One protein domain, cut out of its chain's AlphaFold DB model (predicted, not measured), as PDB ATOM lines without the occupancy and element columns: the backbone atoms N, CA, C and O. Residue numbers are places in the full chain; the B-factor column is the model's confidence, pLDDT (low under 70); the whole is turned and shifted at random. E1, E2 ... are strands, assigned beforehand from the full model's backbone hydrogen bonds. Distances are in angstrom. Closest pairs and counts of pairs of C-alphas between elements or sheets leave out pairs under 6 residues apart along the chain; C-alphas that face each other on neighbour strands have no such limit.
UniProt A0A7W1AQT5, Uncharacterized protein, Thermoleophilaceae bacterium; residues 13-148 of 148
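This is residues 13 to 148 of the 148 residues of an uncharacterized protein of Thermoleophilaceae bacterium (UniProt A0A7W1AQT5). This is an elongated sandwich of two sheets face to face: a larger, strongly twisted, branched sheet built on the long strands E3 and E7, and a smaller sheet of E1, E2 and E6 over one of its faces, the strands of the two crossing at 42 degrees. In the larger sheet E4 and E5 share one side of E3, E8 and E9 share the far side of E7, and a long loop, residues 124 to 142, runs beside E1. The printed part has 136 residues, with no named helix and nine named strands, E1 to E9 in chain order; the class is all strand. The smaller sheet has the order E1, E2, E6, and neighbours in both sheets are antiparallel. The whole is compact, with a radius of gyration of the C-alphas of 15.9 A, and only just elongated, spanning 56 by 28 by 21 A.

In the larger sheet E3, residues 43 to 53, and E7, residues 96 to 110, are antiparallel at 160 degrees, with N 47 and O 103 at 2.8 A. On the other side of E3 from E7 are E4, residues 59 to 65, with N 52 and O 60 at 2.8 A, and E5, residues 69 to 73, with N 69 and O 46 at 2.8 A. On the other side of E7 from E3 are E8, residues 113 to 123, in a hairpin with E7 and with N 104 and O 120 at 2.8 A, and E9, residues 143 to 146, with N 98 and O 144 at 2.8 A. In the smaller sheet E2, residues 28 to 36, is the inner strand, between E1, residues 16 to 22, with N 18 and O 32 at 2.8 A, and E6, residues 78 to 86, with N 31 and O 83 at 2.9 A. Across the sandwich, the closest C-alphas of E3 and E6 are those of Phe 48 and Tyr 83, 6.5 A, and those of E1 and E9 are Cys 22 and Cys 144, 5.7 A. E1 and E5 are apart.

E7 is 44.1 A long, E3 32.9 A, E8 29.9 A, E2 26.8 A, E6 26.7 A, E1 17.5 A, E4 14.4 A, E5 12.1 A and E9 9.8 A. E1 begins at C-alpha 16 (177.499, 162.925, 128.096), E7 ends at C-alpha 110 (156.498, 145.617, 131.398), and E9 ends at C-alpha 146 (177.215, 185.501, 130.043).

The C-alphas farthest apart, those of Asp 93 and Gly 111, are 56.6 A apart. The printed part has no cut. The link E8 to E9, 19 residues, is long. The mean pLDDT of the printed part is 85.9; residues 24 to 26, 89 to 90, 133 to 136, 138 and 148 are under 70.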
ATOM      1  N   LYS A  13     181.495 156.529 127.912       77.12
ATOM      2  CA  LYS A  13     181.984 157.278 126.751       77.12
ATOM      3  C   LYS A  13     180.885 157.914 125.886       77.12
ATOM      4  O   LYS A  13     181.087 159.007 125.377       77.12
ATOM      5  N   PHE A  14     179.722 157.277 125.730       84.12
ATOM      6  CA  PHE A  14     178.613 157.805 124.916       84.12
ATOM      7  C   PHE A  14     177.523 158.499 125.740       84.12
ATOM      8  O   PHE A  14     176.559 158.983 125.152       84.12
ATOM      9  N   LEU A  15     177.642 158.527 127.074       91.19
ATOM     10  CA  LEU A  15     176.694 159.200 127.961       91.19
ATOM     11  C   LEU A  15     177.293 160.510 128.469       91.19
ATOM     12  O   LEU A  15     178.012 160.531 129.472       91.19
ATOM     13  N   TRP A  16     176.961 161.603 127.795       92.75
ATOM     14  CA  TRP A  16     177.499 162.925 128.096       92.75
ATOM     15  C   TRP A  16     176.472 164.025 127.838       92.75
ATOM     16  O   TRP A  16     175.478 163.817 127.143       92.75
ATOM     17  N   ALA A  17     176.731 165.193 128.415       93.56
ATOM     18  CA  ALA A  17     176.039 166.443 128.143       93.56
ATOM     19  C   ALA A  17     177.087 167.555 128.027       93.56
ATOM     20  O   ALA A  17     178.121 167.485 128.690       93.56
ATOM     21  N   THR A  18     176.823 168.553 127.195       92.38
ATOM     22  CA  THR A  18     177.704 169.704 126.977       92.38
ATOM     23  C   THR A  18     176.909 170.919 126.521       92.38
ATOM     24  O   THR A  18     175.797 170.782 125.994       92.38
ATOM     25  N   ILE A  19     177.467 172.101 126.746       90.12
ATOM     26  CA  ILE A  19     176.980 173.342 126.158       90.12
ATOM     27  C   ILE A  19     177.663 173.488 124.799       90.12
ATOM     28  O   ILE A  19     178.880 173.614 124.710       90.12
ATOM     29  N   ASN A  20     176.878 173.429 123.727       87.81
ATOM     30  CA  ASN A  20     177.385 173.522 122.355       87.81
ATOM     31  C   ASN A  20     177.262 174.943 121.784       87.81
ATOM     32  O   ASN A  20     177.859 175.247 120.751       87.81
ATOM     33  N   ARG A  21     176.453 175.797 122.418       85.38
ATOM     34  CA  ARG A  21     176.278 177.206 122.066       85.38
ATOM     35  C   ARG A  21     176.161 178.015 123.351       85.38
ATOM     36  O   ARG A  21     175.347 177.688 124.208       85.38
ATOM     37  N   CYS A  22     176.948 179.069 123.452       84.62
ATOM     38  CA  CYS A  22     176.857 180.076 124.495       84.62
ATOM     39  C   CYS A  22     176.811 181.411 123.754       84.62
ATOM     40  O   CYS A  22     177.728 181.692 122.982       84.62
ATOM     41  N   ASP A  23     175.694 182.127 123.861       81.81
ATOM     42  CA  ASP A  23     175.560 183.465 123.294       81.81
ATOM     43  C   ASP A  23     176.074 184.486 124.307       81.81
ATOM     44  O   ASP A  23     175.485 184.649 125.378       81.81
ATOM     45  N   ASP A  24     177.163 185.168 123.959       69.38
ATOM     46  CA  ASP A  24     177.813 186.144 124.835       69.38
ATOM     47  C   ASP A  24     176.901 187.354 125.104       69.38
ATOM     48  O   ASP A  24     176.950 187.925 126.190       69.38
ATOM     49  N   ALA A  25     175.984 187.684 124.179       67.81
ATOM     50  CA  ALA A  25     174.963 188.723 124.379       67.81
ATOM     51  C   ALA A  25     173.884 188.324 125.406       67.81
ATOM     52  O   ALA A  25     173.036 189.138 125.783       67.81
ATOM     53  N   GLY A  26     173.909 187.070 125.863       66.06
ATOM     54  CA  GLY A  26     173.136 186.589 126.996       66.06
ATOM     55  C   GLY A  26     171.708 186.174 126.706       66.06
ATOM     56  O   GLY A  26     170.933 186.002 127.645       66.06
ATOM     57  N   SER A  27     171.348 186.007 125.435       74.50
ATOM     58  CA  SER A  27     169.962 185.719 125.062       74.50
ATOM     59  C   SER A  27     169.681 184.220 124.985       74.50
ATOM     60  O   SER A  27     168.531 183.802 125.119       74.50
ATOM     61  N   SER A  28     170.706 183.379 124.779       83.50
ATOM     62  CA  SER A  28     170.493 181.937 124.635       83.50
ATOM     63  C   SER A  28     171.683 181.051 125.022       83.50
ATOM     64  O   SER A  28     172.848 181.412 124.858       83.50
ATOM     65  N   ILE A  29     171.388 179.833 125.484       87.38
ATOM     66  CA  ILE A  29     172.375 178.749 125.594       87.38
ATOM     67  C   ILE A  29     171.843 177.503 124.887       87.38
ATOM     68  O   ILE A  29     170.706 177.081 125.093       87.38
ATOM     69  N   GLY A  30     172.678 176.876 124.069       89.50
ATOM     70  CA  GLY A  30     172.397 175.585 123.458       89.50
ATOM     71  C   GLY A  30     173.033 174.468 124.264       89.50
ATOM     72  O   GLY A  30     174.229 174.505 124.565       89.50
ATOM     73  N   MET A  31     172.244 173.447 124.581       91.31
ATOM     74  CA  MET A  31     172.737 172.220 125.189       91.31
ATOM     75  C   MET A  31     172.604 171.048 124.226       91.31
ATOM     76  O   MET A  31     171.579 170.872 123.557       91.31
ATOM     77  N   ARG A  32     173.615 170.180 124.205       93.81
ATOM     78  CA  ARG A  32     173.581 168.888 123.510       93.81
ATOM     79  C   ARG A  32     173.934 167.779 124.477       93.81
ATOM     80  O   ARG A  32     174.708 167.947 125.416       93.81
ATOM     81  N   ALA A  33     173.339 166.623 124.255       93.25
ATOM     82  CA  ALA A  33     173.603 165.440 125.042       93.25
ATOM     83  C   ALA A  33     173.552 164.198 124.174       93.25
ATOM     84  O   ALA A  33     172.769 164.115 123.230       93.25
ATOM     85  N   SER A  34     174.358 163.213 124.547       93.12
ATOM     86  CA  SER A  34     174.361 161.892 123.940       93.12
ATOM     87  C   SER A  34     173.870 160.862 124.937       93.12
ATOM     88  O   SER A  34     174.277 160.837 126.101       93.12
ATOM     89  N   MET A  35     173.004 159.981 124.452       92.50
ATOM     90  CA  MET A  35     172.447 158.877 125.209       92.50
ATOM     91  C   MET A  35     172.782 157.560 124.511       92.50
ATOM     92  O   MET A  35     172.378 157.354 123.363       92.50
ATOM     93  N   PRO A  36     173.507 156.652 125.181       92.69
ATOM     94  CA  PRO A  36     173.809 155.338 124.641       92.69
ATOM     95  C   PRO A  36     172.568 154.449 124.599       92.69
ATOM     96  O   PRO A  36     171.763 154.415 125.541       92.69
ATOM     97  N   GLY A  37     172.461 153.675 123.521       88.31
ATOM     98  CA  GLY A  37     171.577 152.518 123.475       88.31
ATOM     99  C   GLY A  37     172.261 151.259 124.009       88.31
ATOM    100  O   GLY A  37     173.434 151.261 124.375       88.31
ATOM    101  N   ASN A  38     171.500 150.171 124.069       86.94
ATOM    102  CA  ASN A  38     171.941 148.853 124.538       86.94
ATOM    103  C   ASN A  38     171.471 147.716 123.610       86.94
ATOM    104  O   ASN A  38     171.353 146.577 124.043       86.94
ATOM    105  N   GLY A  39     171.124 148.030 122.360       87.56
ATOM    106  CA  GLY A  39     170.592 147.080 121.381       87.56
ATOM    107  C   GLY A  39     169.115 146.713 121.574       87.56
ATOM    108  O   GLY A  39     168.561 145.977 120.764       87.56
ATOM    109  N   THR A  40     168.436 147.229 122.604       89.00
ATOM    110  CA  THR A  40     167.054 146.829 122.925       89.00
ATOM    111  C   THR A  40     165.985 147.769 122.350       89.00
ATOM    112  O   THR A  40     166.253 148.853 121.832       89.00
ATOM    113  N   ASN A  41     164.715 147.380 122.509       90.75
ATOM    114  CA  ASN A  41     163.539 148.194 122.170       90.75
ATOM    115  C   ASN A  41     163.174 149.248 123.230       90.75
ATOM    116  O   ASN A  41     162.073 149.809 123.185       90.75
ATOM    117  N   GLN A  42     164.052 149.506 124.202       93.44
ATOM    118  CA  GLN A  42     163.809 150.533 125.209       93.44
ATOM    119  C   GLN A  42     163.641 151.899 124.546       93.44
ATOM    120  O   GLN A  42     164.374 152.247 123.622       93.44
ATOM    121  N   ARG A  43     162.672 152.687 125.007       94.62
ATOM    122  CA  ARG A  43     162.520 154.079 124.577       94.62
ATOM    123  C   ARG A  43     163.457 154.948 125.392       94.62
ATOM    124  O   ARG A  43     163.569 154.777 126.602       94.62
ATOM    125  N   MET A  44     164.093 155.886 124.715       94.50
ATOM    126  CA  MET A  44     165.069 156.787 125.302       94.50
ATOM    127  C   MET A  44     164.492 158.192 125.367       94.50
ATOM    128  O   MET A  44     163.898 158.672 124.397       94.50
ATOM    129  N   TYR A  45     164.663 158.829 126.518       96.06
ATOM    130  CA  TYR A  45     164.202 160.180 126.779       96.06
ATOM    131  C   TYR A  45     165.311 161.005 127.413       96.06
ATOM    132  O   TYR A  45     166.034 160.506 128.276       96.06
ATOM    133  N   MET A  46     165.380 162.275 127.037       95.88
ATOM    134  CA  MET A  46     166.256 163.268 127.648       95.88
ATOM    135  C   MET A  46     165.420 164.440 128.145       95.88
ATOM    136  O   MET A  46     164.437 164.822 127.514       95.88
ATOM    137  N   ARG A  47     165.806 165.014 129.276       95.25
ATOM    138  CA  ARG A  47     165.280 166.284 129.764       95.25
ATOM    139  C   ARG A  47     166.447 167.190 130.082       95.25
ATOM    140  O   ARG A  47     167.305 166.799 130.868       95.25
ATOM    141  N   PHE A  48     166.444 168.369 129.492       94.06
ATOM    142  CA  PHE A  48     167.461 169.385 129.675       94.06
ATOM    143  C   PHE A  48     166.965 170.372 130.731       94.06
ATOM    144  O   PHE A  48     165.788 170.729 130.742       94.06
ATOM    145  N   SER A  49     167.858 170.807 131.604       92.69
ATOM    146  CA  SER A  49     167.622 171.834 132.613       92.69
ATOM    147  C   SER A  49     168.805 172.785 132.619       92.69
ATOM    148  O   SER A  49     169.950 172.331 132.535       92.69
ATOM    149  N   ALA A  50     168.531 174.076 132.760       89.88
ATOM    150  CA  ALA A  50     169.561 175.082 132.943       89.88
ATOM    151  C   ALA A  50     169.613 175.533 134.404       89.88
ATOM    152  O   ALA A  50     168.586 175.792 135.038       89.88
ATOM    153  N   GLN A  51     170.824 175.652 134.924       90.69
ATOM    154  CA  GLN A  51     171.131 176.162 136.250       90.69
ATOM    155  C   GLN A  51     171.991 177.414 136.106       90.69
ATOM    156  O   GLN A  51     172.829 177.478 135.211       90.69
ATOM    157  N   PHE A  52     171.814 178.386 136.994       86.44
ATOM    158  CA  PHE A  52     172.687 179.551 137.086       86.44
ATOM    159  C   PHE A  52     173.403 179.562 138.433       86.44
ATOM    160  O   PHE A  52     172.899 179.048 139.434       86.44
ATOM    161  N   ARG A  53     174.599 180.137 138.466       87.94
ATOM    162  CA  ARG A  53     175.366 180.321 139.693       87.94
ATOM    163  C   ARG A  53     174.852 181.553 140.429       87.94
ATOM    164  O   ARG A  53     174.888 182.656 139.891       87.94
ATOM    165  N   ASN A  54     174.369 181.370 141.652       84.19
ATOM    166  CA  ASN A  54     173.945 182.475 142.504       84.19
ATOM    167  C   ASN A  54     175.149 183.210 143.128       84.19
ATOM    168  O   ASN A  54     176.293 182.768 143.020       84.19
ATOM    169  N   SER A  55     174.884 184.314 143.831       81.12
ATOM    170  CA  SER A  55     175.905 185.111 144.533       81.12
ATOM    171  C   SER A  55     176.675 184.330 145.606       81.12
ATOM    172  O   SER A  55     177.830 184.635 145.872       81.12
ATOM    173  N   ALA A  56     176.075 183.280 146.176       85.12
ATOM    174  CA  ALA A  56     176.731 182.358 147.106       85.12
ATOM    175  C   ALA A  56     177.594 181.291 146.399       85.12
ATOM    176  O   ALA A  56     178.068 180.345 147.030       85.12
ATOM    177  N   GLY A  57     177.760 181.388 145.077       83.12
ATOM    178  CA  GLY A  57     178.569 180.479 144.273       83.12
ATOM    179  C   GLY A  57     177.927 179.115 143.999       83.12
ATOM    180  O   GLY A  57     178.609 178.253 143.440       83.12
ATOM    181  N   ARG A  58     176.653 178.907 144.356       87.12
ATOM    182  CA  ARG A  58     175.914 177.647 144.166       87.12
ATOM    183  C   ARG A  58     175.117 177.666 142.866       87.12
ATOM    184  O   ARG A  58     174.490 178.669 142.540       87.12
ATOM    185  N   PHE A  59     175.087 176.535 142.166       86.75
ATOM    186  CA  PHE A  59     174.215 176.351 141.010       86.75
ATOM    187  C   PHE A  59     172.786 176.070 141.470       86.75
ATOM    188  O   PHE A  59     172.539 175.116 142.208       86.75
ATOM    189  N   VAL A  60     171.861 176.916 141.038       86.62
ATOM    190  CA  VAL A  60     170.427 176.804 141.307       86.62
ATOM    191  C   VAL A  60     169.678 176.712 139.984       86.62
ATOM    192  O   VAL A  60     170.113 177.265 138.977       86.62
ATOM    193  N   GLU A  61     168.570 175.975 139.957       83.75
ATOM    194  CA  GLU A  61     167.745 175.850 138.751       83.75
ATOM    195  C   GLU A  61     167.231 177.226 138.313       83.75
ATOM    196  O   GLU A  61     166.718 177.997 139.122       83.75
ATOM    197  N   THR A  62     167.318 177.509 137.015       80.44
ATOM    198  CA  THR A  62     166.743 178.726 136.408       80.44
ATOM    199  C   THR A  62     165.211 178.702 136.387       80.44
ATOM    200  O   THR A  62     164.582 179.701 136.060       80.44
ATOM    201  N   GLY A  63     164.594 177.550 136.677       77.06
ATOM    202  CA  GLY A  63     163.174 177.284 136.431       77.06
ATOM    203  C   GLY A  63     162.885 176.849 134.988       77.06
ATOM    204  O   GLY A  63     161.917 176.122 134.749       77.06
ATOM    205  N   SER A  64     163.767 177.181 134.041       78.38
ATOM    206  CA  SER A  64     163.681 176.755 132.645       78.38
ATOM    207  C   SER A  64     164.217 175.334 132.478       78.38
ATOM    208  O   SER A  64     165.408 175.046 132.614       78.38
ATOM    209  N   SER A  65     163.311 174.411 132.163       87.25
ATOM    210  CA  SER A  65     163.645 173.027 131.828       87.25
ATOM    211  C   SER A  65     162.770 172.537 130.686       87.25
ATOM    212  O   SER A  65     161.586 172.868 130.597       87.25
ATOM    213  N   SER A  66     163.331 171.699 129.823       89.12
ATOM    214  CA  SER A  66     162.564 171.051 128.771       89.12
ATOM    215  C   SER A  66     161.583 170.034 129.376       89.12
ATOM    216  O   SER A  66     161.735 169.550 130.505       89.12
ATOM    217  N   ARG A  67     160.589 169.609 128.590       92.31
ATOM    218  CA  ARG A  67     159.871 168.349 128.866       92.31
ATOM    219  C   ARG A  67     160.818 167.165 128.617       92.31
ATOM    220  O   ARG A  67     161.906 167.332 128.067       92.31
ATOM    221  N   PHE A  68     160.413 165.953 128.997       92.25
ATOM    222  CA  PHE A  68     161.125 164.751 128.550       92.25
ATOM    223  C   PHE A  68     160.915 164.562 127.045       92.25
ATOM    224  O   PHE A  68     159.836 164.164 126.606       92.25
ATOM    225  N   ILE A  69     161.958 164.830 126.271       94.12
ATOM    226  CA  ILE A  69     161.996 164.671 124.821       94.12
ATOM    227  C   ILE A  69     162.311 163.211 124.523       94.12
ATOM    228  O   ILE A  69     163.294 162.664 125.026       94.12
ATOM    229  N   ARG A  70     161.477 162.555 123.715       94.25
ATOM    230  CA  ARG A  70     161.756 161.199 123.235       94.25
ATOM    231  C   ARG A  70     162.773 161.280 122.103       94.25
ATOM    232  O   ARG A  70     162.440 161.758 121.028       94.25
ATOM    233  N   VAL A  71     163.966 160.744 122.327       92.69
ATOM    234  CA  VAL A  71     165.072 160.809 121.355       92.69
ATOM    235  C   VAL A  71     165.148 159.577 120.452       92.69
ATOM    236  O   VAL A  71     165.832 159.581 119.441       92.69
ATOM    237  N   GLY A  72     164.430 158.502 120.788       91.12
ATOM    238  CA  GLY A  72     164.350 157.313 119.940       91.12
ATOM    239  C   GLY A  72     164.271 156.017 120.732       91.12
ATOM    240  O   GLY A  72     163.641 155.954 121.795       91.12
ATOM    241  N   THR A  73     164.882 154.966 120.187       91.31
ATOM    242  CA  THR A  73     164.998 153.650 120.825       91.31
ATOM    243  C   THR A  73     166.454 153.279 121.064       91.31
ATOM    244  O   THR A  73     167.349 153.703 120.333       91.31
ATOM    245  N   ALA A  74     166.690 152.434 122.062       89.50
ATOM    246  CA  ALA A  74     168.011 151.971 122.463       89.50
ATOM    247  C   ALA A  74     168.646 150.962 121.484       89.50
ATOM    248  O   ALA A  74     169.626 150.318 121.843       89.50
ATOM    249  N   ARG A  75     168.119 150.834 120.256       89.50
ATOM    250  CA  ARG A  75     168.696 150.006 119.182       89.50
ATOM    251  C   ARG A  75     169.956 150.625 118.579       89.50
ATOM    252  O   ARG A  75     170.823 149.906 118.103       89.50
ATOM    253  N   ARG A  76     170.036 151.958 118.548       85.75
ATOM    254  CA  ARG A  76     171.206 152.686 118.040       85.75
ATOM    255  C   ARG A  76     172.340 152.637 119.067       85.75
ATOM    256  O   ARG A  76     172.072 152.601 120.264       85.75
ATOM    257  N   ARG A  77     173.595 152.700 118.609       85.50
ATOM    258  CA  ARG A  77     174.783 152.760 119.483       85.50
ATOM    259  C   ARG A  77     174.720 153.955 120.442       85.50
ATOM    260  O   ARG A  77     174.930 153.811 121.642       85.50
ATOM    261  N   SER A  78     174.363 155.116 119.913       88.56
ATOM    262  CA  SER A  78     174.116 156.344 120.662       88.56
ATOM    263  C   SER A  78     173.170 157.242 119.872       88.56
ATOM    264  O   SER A  78     173.036 157.105 118.654       88.56
ATOM    265  N   VAL A  79     172.471 158.125 120.576       91.00
ATOM    266  CA  VAL A  79     171.621 159.157 119.981       91.00
ATOM    267  C   VAL A  79     171.958 160.482 120.638       91.00
ATOM    268  O   VAL A  79     171.924 160.579 121.866       91.00
ATOM    269  N   GLN A  80     172.265 161.485 119.818       92.62
ATOM    270  CA  GLN A  80     172.414 162.860 120.271       92.62
ATOM    271  C   GLN A  80     171.085 163.602 120.152       92.62
ATOM    272  O   GLN A  80     170.297 163.355 119.242       92.62
ATOM    273  N   SER A  81     170.827 164.498 121.094       93.31
ATOM    274  CA  SER A  81     169.713 165.440 121.048       93.31
ATOM    275  C   SER A  81     170.130 166.728 121.728       93.31
ATOM    276  O   SER A  81     171.121 166.769 122.460       93.31
ATOM    277  N   GLY A  82     169.348 167.776 121.517       91.88
ATOM    278  CA  GLY A  82     169.594 169.056 122.139       91.88
ATOM    279  C   GLY A  82     168.350 169.787 122.568       91.88
ATOM    280  O   GLY A  82     167.234 169.405 122.211       91.88
ATOM    281  N   TYR A  83     168.584 170.838 123.336       91.81
ATOM    282  CA  TYR A  83     167.597 171.846 123.649       91.81
ATOM    283  C   TYR A  83     168.314 173.180 123.776       91.81
ATOM    284  O   TYR A  83     169.363 173.256 124.420       91.81
ATOM    285  N   ASP A  84     167.745 174.195 123.148       88.88
ATOM    286  CA  ASP A  84     168.257 175.551 123.209       88.88
ATOM    287  C   ASP A  84     167.332 176.316 124.160       88.88
ATOM    288  O   ASP A  84     166.108 176.272 124.027       88.88
ATOM    289  N   PHE A  85     167.919 176.909 125.191       86.94
ATOM    290  CA  PHE A  85     167.214 177.740 126.149       86.94
ATOM    291  C   PHE A  85     167.389 179.191 125.756       86.94
ATOM    292  O   PHE A  85     168.507 179.635 125.500       86.94
ATOM    293  N   GLU A  86     166.284 179.918 125.781       84.75
ATOM    294  CA  GLU A  86     166.264 181.365 125.663       84.75
ATOM    295  C   GLU A  86     166.030 181.951 127.055       84.75
ATOM    296  O   GLU A  86     165.195 181.456 127.823       84.75
ATOM    297  N   PHE A  87     166.797 182.980 127.397       76.62
ATOM    298  CA  PHE A  87     166.669 183.701 128.657       76.62
ATOM    299  C   PHE A  87     166.512 185.186 128.376       76.62
ATOM    300  O   PHE A  87     166.924 185.688 127.332       76.62
ATOM    301  N   LEU A  88     165.937 185.900 129.342       74.81
ATOM    302  CA  LEU A  88     166.045 187.348 129.338       74.81
ATOM    303  C   LEU A  88     167.522 187.711 129.535       74.81
ATOM    304  O   LEU A  88     168.125 187.210 130.493       74.81
ATOM    305  N   PRO A  89     168.095 188.565 128.667       69.81
ATOM    306  CA  PRO A  89     169.461 189.024 128.831       69.81
ATOM    307  C   PRO A  89     169.653 189.617 130.224       69.81
ATOM    308  O   PRO A  89     168.764 190.326 130.717       69.81
ATOM    309  N   PRO A  90     170.793 189.350 130.874       69.12
ATOM    310  CA  PRO A  90     171.048 189.927 132.176       69.12
ATOM    311  C   PRO A  90     171.106 191.460 132.102       69.12
ATOM    312  O   PRO A  90     171.410 192.022 131.039       69.12
ATOM    313  N   PRO A  91     170.811 192.153 133.221       72.88
ATOM    314  CA  PRO A  91     171.068 193.582 133.328       72.88
ATOM    315  C   PRO A  91     172.525 193.896 132.977       72.88
ATOM    316  O   PRO A  91     173.408 193.079 133.237       72.88
ATOM    317  N   VAL A  92     172.756 195.083 132.416       70.25
ATOM    318  CA  VAL A  92     174.106 195.603 132.156       70.25
ATOM    319  C   VAL A  92     174.903 195.608 133.471       70.25
ATOM    320  O   VAL A  92     174.330 195.856 134.538       70.25
ATOM    321  N   ASP A  93     176.188 195.264 133.403       72.00
ATOM    322  CA  ASP A  93     177.134 195.095 134.514       72.00
ATOM    323  C   ASP A  93     176.887 193.866 135.409       72.00
ATOM    324  O   ASP A  93     177.280 193.827 136.587       72.00
ATOM    325  N   LYS A  94     176.225 192.825 134.886       75.88
ATOM    326  CA  LYS A  94     176.026 191.554 135.600       75.88
ATOM    327  C   LYS A  94     176.563 190.364 134.819       75.88
ATOM    328  O   LYS A  94     176.187 190.103 133.683       75.88
ATOM    329  N   ASN A  95     177.353 189.560 135.526       79.25
ATOM    330  CA  ASN A  95     177.887 188.301 135.032       79.25
ATOM    331  C   ASN A  95     177.067 187.132 135.577       79.25
ATOM    332  O   ASN A  95     176.902 186.998 136.793       79.25
ATOM    333  N   TYR A  96     176.608 186.255 134.690       81.94
ATOM    334  CA  TYR A  96     175.898 185.034 135.055       81.94
ATOM    335  C   TYR A  96     176.634 183.818 134.510       81.94
ATOM    336  O   TYR A  96     176.912 183.715 133.319       81.94
ATOM    337  N   VAL A  97     176.928 182.868 135.396       87.56
ATOM    338  CA  VAL A  97     177.492 181.573 135.005       87.56
ATOM    339  C   VAL A  97     176.361 180.567 134.924       87.56
ATOM    340  O   VAL A  97     175.748 180.236 135.940       87.56
ATOM    341  N   PHE A  98     176.110 180.059 133.731       87.75
ATOM    342  CA  PHE A  98     175.151 179.004 133.469       87.75
ATOM    343  C   PHE A  98     175.833 177.651 133.361       87.75
ATOM    344  O   PHE A  98     176.957 177.518 132.884       87.75
ATOM    345  N   ARG A  99     175.102 176.627 133.780       90.62
ATOM    346  CA  ARG A  99     175.481 175.225 133.691       90.62
ATOM    347  C   ARG A  99     174.264 174.415 133.305       90.62
ATOM    348  O   ARG A  99     173.156 174.662 133.775       90.62
ATOM    349  N   GLY A 100     174.468 173.414 132.469       90.81
ATOM    350  CA  GLY A 100     173.412 172.513 132.065       90.81
ATOM    351  C   GLY A 100     173.385 171.231 132.889       90.81
ATOM    352  O   GLY A 100     174.421 170.676 133.250       90.81
ATOM    353  N   THR A 101     172.192 170.696 133.123       93.69
ATOM    354  CA  THR A 101     171.998 169.334 133.623       93.69
ATOM    355  C   THR A 101     171.016 168.583 132.731       93.69
ATOM    356  O   THR A 101     169.957 169.092 132.373       93.69
ATOM    357  N   VAL A 102     171.352 167.346 132.369       94.75
ATOM    358  CA  VAL A 102     170.520 166.485 131.524       94.75
ATOM    359  C   VAL A 102     170.137 165.222 132.273       94.75
ATOM    360  O   VAL A 102     170.988 164.475 132.758       94.75
ATOM    361  N   ASN A 103     168.833 164.972 132.343       94.94
ATOM    362  CA  ASN A 103     168.236 163.780 132.924       94.94
ATOM    363  C   ASN A 103     167.842 162.802 131.814       94.94
ATOM    364  O   ASN A 103     166.956 163.072 131.003       94.94
ATOM    365  N   PHE A 104     168.465 161.635 131.817       94.19
ATOM    366  CA  PHE A 104     168.248 160.554 130.867       94.19
ATOM    367  C   PHE A 104     167.297 159.518 131.460       94.19
ATOM    368  O   PHE A 104     167.414 159.159 132.635       94.19
ATOM    369  N   ARG A 105     166.367 158.999 130.654       95.31
ATOM    370  CA  ARG A 105     165.465 157.905 131.047       95.31
ATOM    371  C   ARG A 105     165.333 156.864 129.949       95.31
ATOM    372  O   ARG A 105     164.909 157.178 128.839       95.31
ATOM    373  N   TRP A 106     165.601 155.613 130.295       93.81
ATOM    374  CA  TRP A 106     165.253 154.465 129.468       93.81
ATOM    375  C   TRP A 106     163.963 153.863 130.005       93.81
ATOM    376  O   TRP A 106     163.832 153.623 131.211       93.81
ATOM    377  N   THR A 107     163.005 153.606 129.122       94.81
ATOM    378  CA  THR A 107     161.766 152.915 129.478       94.81
ATOM    379  C   THR A 107     161.620 151.626 128.688       94.81
ATOM    380  O   THR A 107     161.894 151.583 127.491       94.81
ATOM    381  N   ALA A 108     161.183 150.562 129.354       93.56
ATOM    382  CA  ALA A 108     160.873 149.279 128.732       93.56
ATOM    383  C   ALA A 108     159.383 148.970 128.890       93.56
ATOM    384  O   ALA A 108     158.725 149.472 129.808       93.56
ATOM    385  N   LYS A 109     158.845 148.122 128.011       92.69
ATOM    386  CA  LYS A 109     157.533 147.516 128.245       92.69
ATOM    387  C   LYS A 109     157.646 146.502 129.382       92.69
ATOM    388  O   LYS A 109     158.461 145.591 129.313       92.69
ATOM    389  N   LYS A 110     156.789 146.643 130.391       90.00
ATOM    390  CA  LYS A 110     156.498 145.617 131.398       90.00
ATOM    391  C   LYS A 110     155.012 145.280 131.261       90.00
ATOM    392  O   LYS A 110     154.152 146.067 131.664       90.00
ATOM    393  N   GLY A 111     154.713 144.174 130.579       89.38
ATOM    394  CA  GLY A 111     153.361 143.865 130.103       89.38
ATOM    395  C   GLY A 111     152.846 144.931 129.124       89.38
ATOM    396  O   GLY A 111     153.529 145.295 128.166       89.38
ATOM    397  N   LYS A 112     151.652 145.480 129.388       90.31
ATOM    398  CA  LYS A 112     151.017 146.517 128.545       90.31
ATOM    399  C   LYS A 112     151.510 147.947 128.817       90.31
ATOM    400  O   LYS A 112     151.133 148.864 128.093       90.31
ATOM    401  N   ARG A 113     152.335 148.176 129.847       91.75
ATOM    402  CA  ARG A 113     152.725 149.529 130.286       91.75
ATOM    403  C   ARG A 113     154.215 149.789 130.088       91.75
ATOM    404  O   ARG A 113     155.041 148.900 130.268       91.75
ATOM    405  N   TRP A 114     154.562 151.035 129.774       91.31
ATOM    406  CA  TRP A 114     155.952 151.487 129.814       91.31
ATOM    407  C   TRP A 114     156.350 151.808 131.255       91.31
ATOM    408  O   TRP A 114     155.579 152.402 132.020       91.31
ATOM    409  N   ARG A 115     157.549 151.382 131.638       93.75
ATOM    410  CA  ARG A 115     158.138 151.626 132.955       93.75
ATOM    411  C   ARG A 115     159.553 152.134 132.777       93.75
ATOM    412  O   ARG A 115     160.266 151.654 131.899       93.75
ATOM    413  N   VAL A 116     159.940 153.111 133.590       94.12
ATOM    414  CA  VAL A 116     161.333 153.554 133.661       94.12
ATOM    415  C   VAL A 116     162.143 152.397 134.228       94.12
ATOM    416  O   VAL A 116     161.834 151.902 135.306       94.12
ATOM    417  N   VAL A 117     163.130 151.944 133.465       92.81
ATOM    418  CA  VAL A 117     164.025 150.845 133.856       92.81
ATOM    419  C   VAL A 117     165.420 151.343 134.191       92.81
ATOM    420  O   VAL A 117     166.185 150.640 134.837       92.81
ATOM    421  N   ARG A 118     165.753 152.560 133.754       90.25
ATOM    422  CA  ARG A 118     167.026 153.196 134.050       90.25
ATOM    423  C   ARG A 118     166.891 154.704 133.974       90.25
ATOM    424  O   ARG A 118     166.188 155.229 133.106       90.25
ATOM    425  N   THR A 119     167.622 155.381 134.840       92.94
ATOM    426  CA  THR A 119     167.843 156.820 134.783       92.94
ATOM    427  C   THR A 119     169.333 157.116 134.867       92.94
ATOM    428  O   THR A 119     170.126 156.280 135.297       92.94
ATOM    429  N   ALA A 120     169.726 158.290 134.399       93.06
ATOM    430  CA  ALA A 120     171.043 158.848 134.660       93.06
ATOM    431  C   ALA A 120     170.944 160.369 134.615       93.06
ATOM    432  O   ALA A 120     170.065 160.906 133.944       93.06
ATOM    433  N   THR A 121     171.870 161.048 135.277       92.69
ATOM    434  CA  THR A 121     171.982 162.503 135.213       92.69
ATOM    435  C   THR A 121     173.413 162.861 134.842       92.69
ATOM    436  O   THR A 121     174.363 162.247 135.343       92.69
ATOM    437  N   ARG A 122     173.580 163.807 133.916       93.50
ATOM    438  CA  ARG A 122     174.886 164.376 133.575       93.50
ATOM    439  C   ARG A 122     174.805 165.882 133.576       93.50
ATOM    440  O   ARG A 122     173.922 166.456 132.950       93.50
ATOM    441  N   THR A 123     175.758 166.481 134.259       92.38
ATOM    442  CA  THR A 123     176.062 167.897 134.136       92.38
ATOM    443  C   THR A 123     176.858 168.120 132.857       92.38
ATOM    444  O   THR A 123     177.567 167.214 132.401       92.38
ATOM    445  N   THR A 124     176.702 169.295 132.259       90.56
ATOM    446  CA  THR A 124     177.510 169.722 131.123       90.56
ATOM    447  C   THR A 124     178.983 169.726 131.498       90.56
ATOM    448  O   THR A 124     179.358 170.116 132.603       90.56
ATOM    449  N   ARG A 125     179.820 169.229 130.595       89.56
ATOM    450  CA  ARG A 125     181.272 169.207 130.761       89.56
ATOM    451  C   ARG A 125     181.941 169.580 129.441       89.56
ATOM    452  O   ARG A 125     181.353 169.297 128.394       89.56
ATOM    453  N   PRO A 126     183.148 170.156 129.488       87.00
ATOM    454  CA  PRO A 126     183.879 170.467 128.278       87.00
ATOM    455  C   PRO A 126     184.459 169.200 127.631       87.00
ATOM    456  O   PRO A 126     184.273 168.076 128.128       87.00
ATOM    457  N   ASP A 127     185.140 169.404 126.504       83.38
ATOM    458  CA  ASP A 127     185.970 168.394 125.834       83.38
ATOM    459  C   ASP A 127     185.188 167.142 125.405       83.38
ATOM    460  O   ASP A 127     185.581 165.990 125.624       83.38
ATOM    461  N   ILE A 128     184.011 167.366 124.818       84.38
ATOM    462  CA  ILE A 128     183.259 166.334 124.118       84.38
ATOM    463  C   ILE A 128     183.623 166.373 122.638       84.38
ATOM    464  O   ILE A 128     183.292 167.311 121.919       84.38
ATOM    465  N   GLU A 129     184.229 165.295 122.161       81.12
ATOM    466  CA  GLU A 129     184.441 165.087 120.732       81.12
ATOM    467  C   GLU A 129     183.137 164.678 120.028       81.12
ATOM    468  O   GLU A 129     182.332 163.899 120.549       81.12
ATOM    469  N   GLY A 130     182.942 165.169 118.801       76.88
ATOM    470  CA  GLY A 130     181.827 164.757 117.943       76.88
ATOM    471  C   GLY A 130     180.456 165.310 118.352       76.88
ATOM    472  O   GLY A 130     179.433 164.686 118.052       76.88
ATOM    473  N   VAL A 131     180.411 166.459 119.036       79.44
ATOM    474  CA  VAL A 131     179.161 167.179 119.337       79.44
ATOM    475  C   VAL A 131     178.515 167.680 118.050       79.44
ATOM    476  O   VAL A 131     179.123 168.418 117.275       79.44
ATOM    477  N   GLN A 132     177.253 167.316 117.832       78.00
ATOM    478  CA  GLN A 132     176.483 167.807 116.692       78.00
ATOM    479  C   GLN A 132     175.946 169.225 116.937       78.00
ATOM    480  O   GLN A 132     175.309 169.496 117.956       78.00
ATOM    481  N   GLY A 133     176.145 170.119 115.962       67.00
ATOM    482  CA  GLY A 133     175.552 171.462 115.954       67.00
ATOM    483  C   GLY A 133     176.200 172.473 116.905       67.00
ATOM    484  O   GLY A 133     175.521 173.399 117.341       67.00
ATOM    485  N   GLY A 134     177.472 172.292 117.275       63.66
ATOM    486  CA  GLY A 134     178.232 173.302 118.024       63.66
ATOM    487  C   GLY A 134     178.421 174.603 117.239       63.66
ATOM    488  O   GLY A 134     178.547 174.569 116.015       63.66
ATOM    489  N   SER A 135     178.436 175.735 117.946       57.56
ATOM    490  CA  SER A 135     178.764 177.053 117.393       57.56
ATOM    491  C   SER A 135     179.822 177.749 118.266       57.56
ATOM    492  O   SER A 135     179.464 178.217 119.351       57.56
ATOM    493  N   PRO A 136     181.097 177.843 117.826       65.38
ATOM    494  CA  PRO A 136     181.667 177.286 116.588       65.38
ATOM    495  C   PRO A 136     181.587 175.748 116.497       65.38
ATOM    496  O   PRO A 136     181.355 175.084 117.512       65.38
ATOM    497  N   PRO A 137     181.762 175.153 115.300       70.94
ATOM    498  CA  PRO A 137     181.764 173.702 115.129       70.94
ATOM    499  C   PRO A 137     182.705 173.015 116.125       70.94
ATOM    500  O   PRO A 137     183.856 173.408 116.276       70.94
ATOM    501  N   GLY A 138     182.202 171.996 116.825       64.50
ATOM    502  CA  GLY A 138     182.967 171.287 117.855       64.50
ATOM    503  C   GLY A 138     183.003 171.960 119.231       64.50
ATOM    504  O   GLY A 138     183.555 171.364 120.152       64.50
ATOM    505  N   ARG A 139     182.381 173.138 119.416       75.62
ATOM    506  CA  ARG A 139     182.254 173.764 120.742       75.62
ATOM    507  C   ARG A 139     181.593 172.804 121.729       75.62
ATOM    508  O   ARG A 139     180.527 172.241 121.461       75.62
ATOM    509  N   SER A 140     182.240 172.657 122.877       80.56
ATOM    510  CA  SER A 140     181.790 171.840 123.989       80.56
ATOM    511  C   SER A 140     182.297 172.462 125.282       80.56
ATOM    512  O   SER A 140     183.437 172.211 125.667       80.56
ATOM    513  N   ASP A 141     181.431 173.195 125.971       84.19
ATOM    514  CA  ASP A 141     181.749 173.830 127.246       84.19
ATOM    515  C   ASP A 141     181.045 173.137 128.418       84.19
ATOM    516  O   ASP A 141     179.940 172.589 128.307       84.19
ATOM    517  N   GLY A 142     181.693 173.185 129.582       83.19
ATOM    518  CA  GLY A 142     181.070 172.780 130.840       83.19
ATOM    519  C   GLY A 142     180.111 173.827 131.381       83.19
ATOM    520  O   GLY A 142     179.015 173.481 131.818       83.19
ATOM    521  N   ASP A 143     180.513 175.090 131.295       86.38
ATOM    522  CA  ASP A 143     179.801 176.245 131.821       86.38
ATOM    523  C   ASP A 143     179.759 177.342 130.745       86.38
ATOM    524  O   ASP A 143     180.660 177.439 129.916       86.38
ATOM    525  N   CYS A 144     178.711 178.162 130.754       85.19
ATOM    526  CA  CYS A 144     178.538 179.303 129.857       85.19
ATOM    527  C   CYS A 144     178.521 180.579 130.691       85.19
ATOM    528  O   CYS A 144     177.672 180.740 131.567       85.19
ATOM    529  N   LEU A 145     179.486 181.459 130.456       84.69
ATOM    530  CA  LEU A 145     179.588 182.738 131.139       84.69
ATOM    531  C   LEU A 145     178.978 183.809 130.243       84.69
ATOM    532  O   LEU A 145     179.512 184.102 129.184       84.69
ATOM    533  N   ILE A 146     177.871 184.377 130.696       78.88
ATOM    534  CA  ILE A 146     177.215 185.501 130.043       78.88
ATOM    535  C   ILE A 146     177.631 186.766 130.790       78.88
ATOM    536  O   ILE A 146     177.475 186.833 132.014       78.88
ATOM    537  N   GLN A 147     178.154 187.747 130.059       73.12
ATOM    538  CA  GLN A 147     178.593 189.041 130.581       73.12
ATOM    539  C   GLN A 147     177.980 190.142 129.727       73.12
ATOM    540  O   GLN A 147     177.927 190.009 128.504       73.12
ATOM    541  N   ARG A 148     177.522 191.218 130.357       63.69
ATOM    542  CA  ARG A 148     176.995 192.384 129.656       63.69
ATOM    543  C   ARG A 148     177.410 193.657 130.357       63.69
ATOM    544  O   ARG A 148     177.449 193.619 131.606       63.69
TER     545      ARG A 148